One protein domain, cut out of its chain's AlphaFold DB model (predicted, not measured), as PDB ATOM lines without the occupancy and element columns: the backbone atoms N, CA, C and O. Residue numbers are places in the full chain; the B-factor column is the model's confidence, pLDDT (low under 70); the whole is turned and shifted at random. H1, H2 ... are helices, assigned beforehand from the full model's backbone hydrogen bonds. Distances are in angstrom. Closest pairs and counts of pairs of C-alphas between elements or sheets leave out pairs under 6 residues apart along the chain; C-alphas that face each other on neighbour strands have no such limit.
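AT A GLANCE: This is residues 187 to 240 of the 301 residues of an uncharacterized protein of Blumeria graminis f. sp. hordei (UniProt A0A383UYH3). The last part of one long helix, H3, packs on the middle of another, H2, at a steep tilt, and a long loop, residues 211 to 223, joins the two; short H1 sits past the beginning of H2. The printed part has 54 residues with three named helices, in the order H1, H2, H3, and no named strand: all helix. It is loose, with a radius of gyration of the C-alphas of 13.3 A, and elongated, spanning 37 by 20 by 18 A.

HOW THE PARTS SIT: H1, residues 187 to 191, and H2, residues 197 to 210, are close but not clearly touching; their closest C-alphas, of Phe 191 and Gln 197, are 6.4 A apart. H2, with residues 203 to 207 alone, touches residues 234 to 239 of H3, residues 224 to 239. Their closest C-alphas, of Leu 203 and Ile 238, are 6.4 A apart. They run opposite ways at a steep tilt of 61 degrees. H1 and H3 are apart. In H1, H2 and H3 every O i to N i+4 pair is within hydrogen-bond range.

IN THESE COORDINATES: H1 begins at C-alpha 187 (31.552, -25.072, 48.321) and measures 5.2 A. H2 measures 19.9 A. H3 measures 21.0 A and ends at C-alpha 239 (19.128, -8.684, 43.865).

THE WHOLE: The C-alphas farthest apart, of Asn 193 and Val 221, are 37.7 A apart. The printed part has no cut. The link H2 to H3 is long. Low confidence, under 70, marks residues 187 to 188, 190 to 191, 223 to 224 and 226.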
ATOM      1  N   TRP A 187      32.811 -25.226  49.049       58.56
ATOM      2  CA  TRP A 187      31.552 -25.072  48.321       58.56
ATOM      3  C   TRP A 187      30.428 -25.908  48.940       58.56
ATOM      4  O   TRP A 187      29.324 -25.422  49.167       58.56
ATOM      5  N   ARG A 188      30.738 -27.158  49.307       66.62
ATOM      6  CA  ARG A 188      29.773 -28.052  49.953       66.62
ATOM      7  C   ARG A 188      29.308 -27.515  51.304       66.62
ATOM      8  O   ARG A 188      28.122 -27.534  51.598       66.62
ATOM      9  N   LYS A 189      30.241 -27.035  52.121       72.06
ATOM     10  CA  LYS A 189      29.974 -26.581  53.486       72.06
ATOM     11  C   LYS A 189      29.135 -25.306  53.526       72.06
ATOM     12  O   LYS A 189      28.223 -25.202  54.349       72.06
ATOM     13  N   TYR A 190      29.467 -24.348  52.665       66.94
ATOM     14  CA  TYR A 190      28.900 -23.006  52.734       66.94
ATOM     15  C   TYR A 190      27.794 -22.758  51.713       66.94
ATOM     16  O   TYR A 190      26.903 -21.994  52.035       66.94
ATOM     17  N   PHE A 191      27.792 -23.429  50.557       66.12
ATOM     18  CA  PHE A 191      26.890 -23.107  49.441       66.12
ATOM     19  C   PHE A 191      25.957 -24.261  49.033       66.12
ATOM     20  O   PHE A 191      24.994 -24.030  48.314       66.12
ATOM     21  N   THR A 192      26.216 -25.504  49.461       73.69
ATOM     22  CA  THR A 192      25.379 -26.671  49.106       73.69
ATOM     23  C   THR A 192      24.348 -26.977  50.192       73.69
ATOM     24  O   THR A 192      24.653 -26.891  51.382       73.69
ATOM     25  N   ASN A 193      23.141 -27.365  49.776       76.19
ATOM     26  CA  ASN A 193      21.965 -27.647  50.606       76.19
ATOM     27  C   ASN A 193      21.602 -26.485  51.543       76.19
ATOM     28  O   ASN A 193      21.147 -26.701  52.668       76.19
ATOM     29  N   LYS A 194      21.856 -25.248  51.106       79.19
ATOM     30  CA  LYS A 194      21.442 -24.051  51.839       79.19
ATOM     31  C   LYS A 194      20.071 -23.610  51.370       79.19
ATOM     32  O   LYS A 194      19.762 -23.696  50.187       79.19
ATOM     33  N   THR A 195      19.292 -23.070  52.296       73.06
ATOM     34  CA  THR A 195      17.959 -22.516  52.029       73.06
ATOM     35  C   THR A 195      17.986 -21.402  50.980       73.06
ATOM     36  O   THR A 195      17.033 -21.238  50.231       73.06
ATOM     37  N   TRP A 196      19.098 -20.673  50.867       74.12
ATOM     38  CA  TRP A 196      19.300 -19.618  49.873       74.12
ATOM     39  C   TRP A 196      19.917 -20.099  48.549       74.12
ATOM     40  O   TRP A 196      20.049 -19.301  47.622       74.12
ATOM     41  N   GLN A 197      20.301 -21.376  48.429       75.25
ATOM     42  CA  GLN A 197      20.992 -21.893  47.244       75.25
ATOM     43  C   GLN A 197      20.137 -21.763  45.978       75.25
ATOM     44  O   GLN A 197      20.642 -21.318  44.949       75.25
ATOM     45  N   GLU A 198      18.858 -22.135  46.050       77.19
ATOM     46  CA  GLU A 198      17.922 -22.055  44.921       77.19
ATOM     47  C   GLU A 198      17.736 -20.604  44.469       77.19
ATOM     48  O   GLU A 198      17.907 -20.299  43.291       77.19
ATOM     49  N   ASN A 199      17.549 -19.688  45.423       79.19
ATOM     50  CA  ASN A 199      17.449 -18.260  45.142       79.19
ATOM     51  C   ASN A 199      18.723 -17.716  44.471       79.19
ATOM     52  O   ASN A 199      18.647 -17.005  43.476       79.19
ATOM     53  N   CYS A 200      19.916 -18.089  44.947       76.00
ATOM     54  CA  CYS A 200      21.169 -17.684  44.302       76.00
ATOM     55  C   CYS A 200      21.319 -18.248  42.881       76.00
ATOM     56  O   CYS A 200      21.831 -17.550  42.006       76.00
ATOM     57  N   ILE A 201      20.878 -19.486  42.640       79.12
ATOM     58  CA  ILE A 201      20.873 -20.087  41.300       79.12
ATOM     59  C   ILE A 201      19.930 -19.313  40.376       79.12
ATOM     60  O   ILE A 201      20.293 -19.035  39.232       79.12
ATOM     61  N   ASP A 202      18.749 -18.940  40.855       82.94
ATOM     62  CA  ASP A 202      17.762 -18.221  40.055       82.94
ATOM     63  C   ASP A 202      18.179 -16.773  39.781       82.94
ATOM     64  O   ASP A 202      18.068 -16.318  38.643       82.94
ATOM     65  N   LEU A 203      18.779 -16.087  40.759       82.50
ATOM     66  CA  LEU A 203      19.397 -14.772  40.567       82.50
ATOM     67  C   LEU A 203      20.543 -14.826  39.549       82.50
ATOM     68  O   LEU A 203      20.655 -13.953  38.689       82.50
ATOM     69  N   ALA A 204      21.379 -15.868  39.598       80.00
ATOM     70  CA  ALA A 204      22.452 -16.056  38.625       80.00
ATOM     71  C   ALA A 204      21.902 -16.308  37.212       80.00
ATOM     72  O   ALA A 204      22.403 -15.733  36.244       80.00
ATOM     73  N   LYS A 205      20.849 -17.126  37.075       84.00
ATOM     74  CA  LYS A 205      20.161 -17.337  35.792       84.00
ATOM     75  C   LYS A 205      19.526 -16.048  35.272       84.00
ATOM     76  O   LYS A 205      19.625 -15.782  34.074       84.00
ATOM     77  N   ASP A 206      18.902 -15.251  36.141       83.56
ATOM     78  CA  ASP A 206      18.310 -13.968  35.752       83.56
ATOM     79  C   ASP A 206      19.379 -12.987  35.268       83.56
ATOM     80  O   ASP A 206      19.236 -12.403  34.193       83.56
ATOM     81  N   PHE A 207      20.500 -12.894  35.988       84.19
ATOM     82  CA  PHE A 207      21.643 -12.093  35.562       84.19
ATOM     83  C   PHE A 207      22.172 -12.535  34.194       84.19
ATOM     84  O   PHE A 207      22.326 -11.697  33.311       84.19
ATOM     85  N   VAL A 208      22.392 -13.837  33.969       84.12
ATOM     86  CA  VAL A 208      22.879 -14.354  32.674       84.12
ATOM     87  C   VAL A 208      21.897 -14.054  31.542       84.12
ATOM     88  O   VAL A 208      22.313 -13.611  30.473       84.12
ATOM     89  N   ARG A 209      20.593 -14.242  31.773       88.00
ATOM     90  CA  ARG A 209      19.544 -13.933  30.790       88.00
ATOM     91  C   ARG A 209      19.544 -12.456  30.397       88.00
ATOM     92  O   ARG A 209      19.297 -12.128  29.240       88.00
ATOM     93  N   ARG A 210      19.804 -11.581  31.364       84.44
ATOM     94  CA  ARG A 210      19.719 -10.125  31.226       84.44
ATOM     95  C   ARG A 210      21.071  -9.456  30.990       84.44
ATOM     96  O   ARG A 210      21.121  -8.253  30.784       84.44
ATOM     97  N   TYR A 211      22.161 -10.218  30.936       83.38
ATOM     98  CA  TYR A 211      23.521  -9.701  30.760       83.38
ATOM     99  C   TYR A 211      23.698  -8.867  29.478       83.38
ATOM    100  O   TYR A 211      24.554  -7.991  29.410       83.38
ATOM    101  N   GLY A 212      22.873  -9.112  28.455       79.94
ATOM    102  CA  GLY A 212      22.848  -8.311  27.229       79.94
ATOM    103  C   GLY A 212      22.296  -6.888  27.403       79.94
ATOM    104  O   GLY A 212      22.493  -6.063  26.510       79.94
ATOM    105  N   GLU A 213      21.630  -6.593  28.521       87.56
ATOM    106  CA  GLU A 213      21.101  -5.270  28.857       87.56
ATOM    107  C   GLU A 213      22.251  -4.300  29.160       87.56
ATOM    108  O   GLU A 213      23.190  -4.620  29.887       87.56
ATOM    109  N   GLU A 214      22.172  -3.089  28.611       82.88
ATOM    110  CA  GLU A 214      23.264  -2.106  28.634       82.88
ATOM    111  C   GLU A 214      23.761  -1.768  30.051       82.88
ATOM    112  O   GLU A 214      24.955  -1.593  30.263       82.88
ATOM    113  N   TYR A 215      22.867  -1.762  31.042       80.75
ATOM    114  CA  TYR A 215      23.185  -1.475  32.445       80.75
ATOM    115  C   TYR A 215      23.702  -2.687  33.242       80.75
ATOM    116  O   TYR A 215      24.129  -2.515  34.380       80.75
ATOM    117  N   LEU A 216      23.664  -3.901  32.683       85.31
ATOM    118  CA  LEU A 216      24.223  -5.116  33.302       85.31
ATOM    119  C   LEU A 216      25.505  -5.594  32.621       85.31
ATOM    120  O   LEU A 216      26.211  -6.440  33.178       85.31
ATOM    121  N   LYS A 217      25.839  -5.026  31.457       86.44
ATOM    122  CA  LYS A 217      27.131  -5.244  30.817       86.44
ATOM    123  C   LYS A 217      28.243  -4.674  31.676       86.44
ATOM    124  O   LYS A 217      28.192  -3.530  32.127       86.44
ATOM    125  N   PHE A 218      29.265  -5.493  31.876       83.56
ATOM    126  CA  PHE A 218      30.474  -5.029  32.526       83.56
ATOM    127  C   PHE A 218      31.146  -3.955  31.649       83.56
ATOM    128  O   PHE A 218      31.190  -4.126  30.429       83.56
ATOM    129  N   PRO A 219      31.645  -2.847  32.225       77.31
ATOM    130  CA  PRO A 219      32.220  -1.760  31.441       77.31
ATOM    131  C   PRO A 219      33.508  -2.191  30.727       77.31
ATOM    132  O   PRO A 219      34.432  -2.695  31.365       77.31
ATOM    133  N   ASP A 220      33.602  -1.904  29.425       78.00
ATOM    134  CA  ASP A 220      34.779  -2.222  28.597       78.00
ATOM    135  C   ASP A 220      36.060  -1.549  29.112       78.00
ATOM    136  O   ASP A 220      37.153  -2.111  29.049       78.00
ATOM    137  N   VAL A 221      35.920  -0.339  29.664       78.50
ATOM    138  CA  VAL A 221      36.989   0.356  30.385       78.50
ATOM    139  C   VAL A 221      36.601   0.409  31.865       78.50
ATOM    140  O   VAL A 221      35.774   1.248  32.243       78.50
ATOM    141  N   PRO A 222      37.182  -0.446  32.726       73.56
ATOM    142  CA  PRO A 222      36.763  -0.597  34.118       73.56
ATOM    143  C   PRO A 222      37.294   0.542  35.003       73.56
ATOM    144  O   PRO A 222      38.136   0.346  35.878       73.56
ATOM    145  N   LYS A 223      36.810   1.766  34.773       69.69
ATOM    146  CA  LYS A 223      37.020   2.900  35.686       69.69
ATOM    147  C   LYS A 223      36.160   2.709  36.931       69.69
ATOM    148  O   LYS A 223      35.014   2.286  36.814       69.69
ATOM    149  N   GLU A 224      36.671   3.105  38.092       58.50
ATOM    150  CA  GLU A 224      36.018   2.926  39.398       58.50
ATOM    151  C   GLU A 224      34.538   3.339  39.401       58.50
ATOM    152  O   GLU A 224      33.676   2.525  39.722       58.50
ATOM    153  N   LYS A 225      34.219   4.551  38.929       71.69
ATOM    154  CA  LYS A 225      32.833   5.047  38.830       71.69
ATOM    155  C   LYS A 225      31.936   4.161  37.960       71.69
ATOM    156  O   LYS A 225      30.773   3.946  38.288       71.69
ATOM    157  N   LEU A 226      32.459   3.645  36.849       68.31
ATOM    158  CA  LEU A 226      31.701   2.789  35.931       68.31
ATOM    159  C   LEU A 226      31.480   1.398  36.528       68.31
ATOM    160  O   LEU A 226      30.377   0.867  36.435       68.31
ATOM    161  N   VAL A 227      32.496   0.841  37.189       73.69
ATOM    162  CA  VAL A 227      32.393  -0.437  37.907       73.69
ATOM    163  C   VAL A 227      31.406  -0.319  39.068       73.69
ATOM    164  O   VAL A 227      30.554  -1.186  39.231       73.69
ATOM    165  N   TYR A 228      31.459   0.775  39.826       75.25
ATOM    166  CA  TYR A 228      30.517   1.049  40.908       75.25
ATOM    167  C   TYR A 228      29.074   1.160  40.400       75.25
ATOM    168  O   TYR A 228      28.173   0.517  40.938       75.25
ATOM    169  N   ASN A 229      28.856   1.925  39.327       80.62
ATOM    170  CA  ASN A 229      27.540   2.053  38.700       80.62
ATOM    171  C   ASN A 229      27.013   0.700  38.208       80.62
ATOM    172  O   ASN A 229      25.838   0.397  38.402       80.62
ATOM    173  N   TRP A 230      27.882  -0.126  37.622       88.44
ATOM    174  CA  TRP A 230      27.540  -1.488  37.224       88.44
ATOM    175  C   TRP A 230      27.161  -2.357  38.433       88.44
ATOM    176  O   TRP A 230      26.093  -2.963  38.426       88.44
ATOM    177  N   MET A 231      27.954  -2.359  39.512       83.06
ATOM    178  CA  MET A 231      27.629  -3.100  40.740       83.06
ATOM    179  C   MET A 231      26.272  -2.676  41.312       83.06
ATOM    180  O   MET A 231      25.465  -3.527  41.682       83.06
ATOM    181  N   LYS A 232      25.989  -1.367  41.327       81.75
ATOM    182  CA  LYS A 232      24.694  -0.830  41.761       81.75
ATOM    183  C   LYS A 232      23.548  -1.236  40.842       81.75
ATOM    184  O   LYS A 232      22.455  -1.525  41.328       81.75
ATOM    185  N   ALA A 233      23.772  -1.283  39.534       84.62
ATOM    186  CA  ALA A 233      22.774  -1.766  38.591       84.62
ATOM    187  C   ALA A 233      22.478  -3.257  38.806       84.62
ATOM    188  O   ALA A 233      21.311  -3.627  38.867       84.62
ATOM    189  N   VAL A 234      23.497  -4.096  39.012       83.81
ATOM    190  CA  VAL A 234      23.312  -5.518  39.348       83.81
ATOM    191  C   VAL A 234      22.537  -5.671  40.656       83.81
ATOM    192  O   VAL A 234      21.529  -6.370  40.689       83.81
ATOM    193  N   GLU A 235      22.942  -4.967  41.714       80.06
ATOM    194  CA  GLU A 235      22.271  -5.010  43.017       80.06
ATOM    195  C   GLU A 235      20.789  -4.627  42.901       80.06
ATOM    196  O   GLU A 235      19.904  -5.389  43.286       80.06
ATOM    197  N   THR A 236      20.496  -3.484  42.284       82.38
ATOM    198  CA  THR A 236      19.126  -2.959  42.210       82.38
ATOM    199  C   THR A 236      18.230  -3.703  41.217       82.38
ATOM    200  O   THR A 236      17.017  -3.779  41.414       82.38
ATOM    201  N   LYS A 237      18.788  -4.223  40.116       82.50
ATOM    202  CA  LYS A 237      18.010  -4.842  39.027       82.50
ATOM    203  C   LYS A 237      17.911  -6.355  39.124       82.50
ATOM    204  O   LYS A 237      17.008  -6.896  38.486       82.50
ATOM    205  N   ILE A 238      18.815  -7.001  39.857       82.25
ATOM    206  CA  ILE A 238      18.840  -8.455  40.038       82.25
ATOM    207  C   ILE A 238      18.530  -8.810  41.489       82.25
ATOM    208  O   ILE A 238      17.603  -9.571  41.728       82.25
ATOM    209  N   PHE A 239      19.254  -8.251  42.465       78.31
ATOM    210  CA  PHE A 239      19.128  -8.684  43.865       78.31
ATOM    211  C   PHE A 239      17.935  -8.061  44.603       78.31
ATOM    212  O   PHE A 239      17.355  -8.709  45.469       78.31
ATOM    213  N   ASP A 240      17.543  -6.839  44.242       75.00
ATOM    214  CA  ASP A 240      16.470  -6.098  44.924       75.00
ATOM    215  C   ASP A 240      15.092  -6.231  44.280       75.00
ATOM    216  O   ASP A 240      14.097  -5.768  44.843       75.00
TER     217      ASP A 240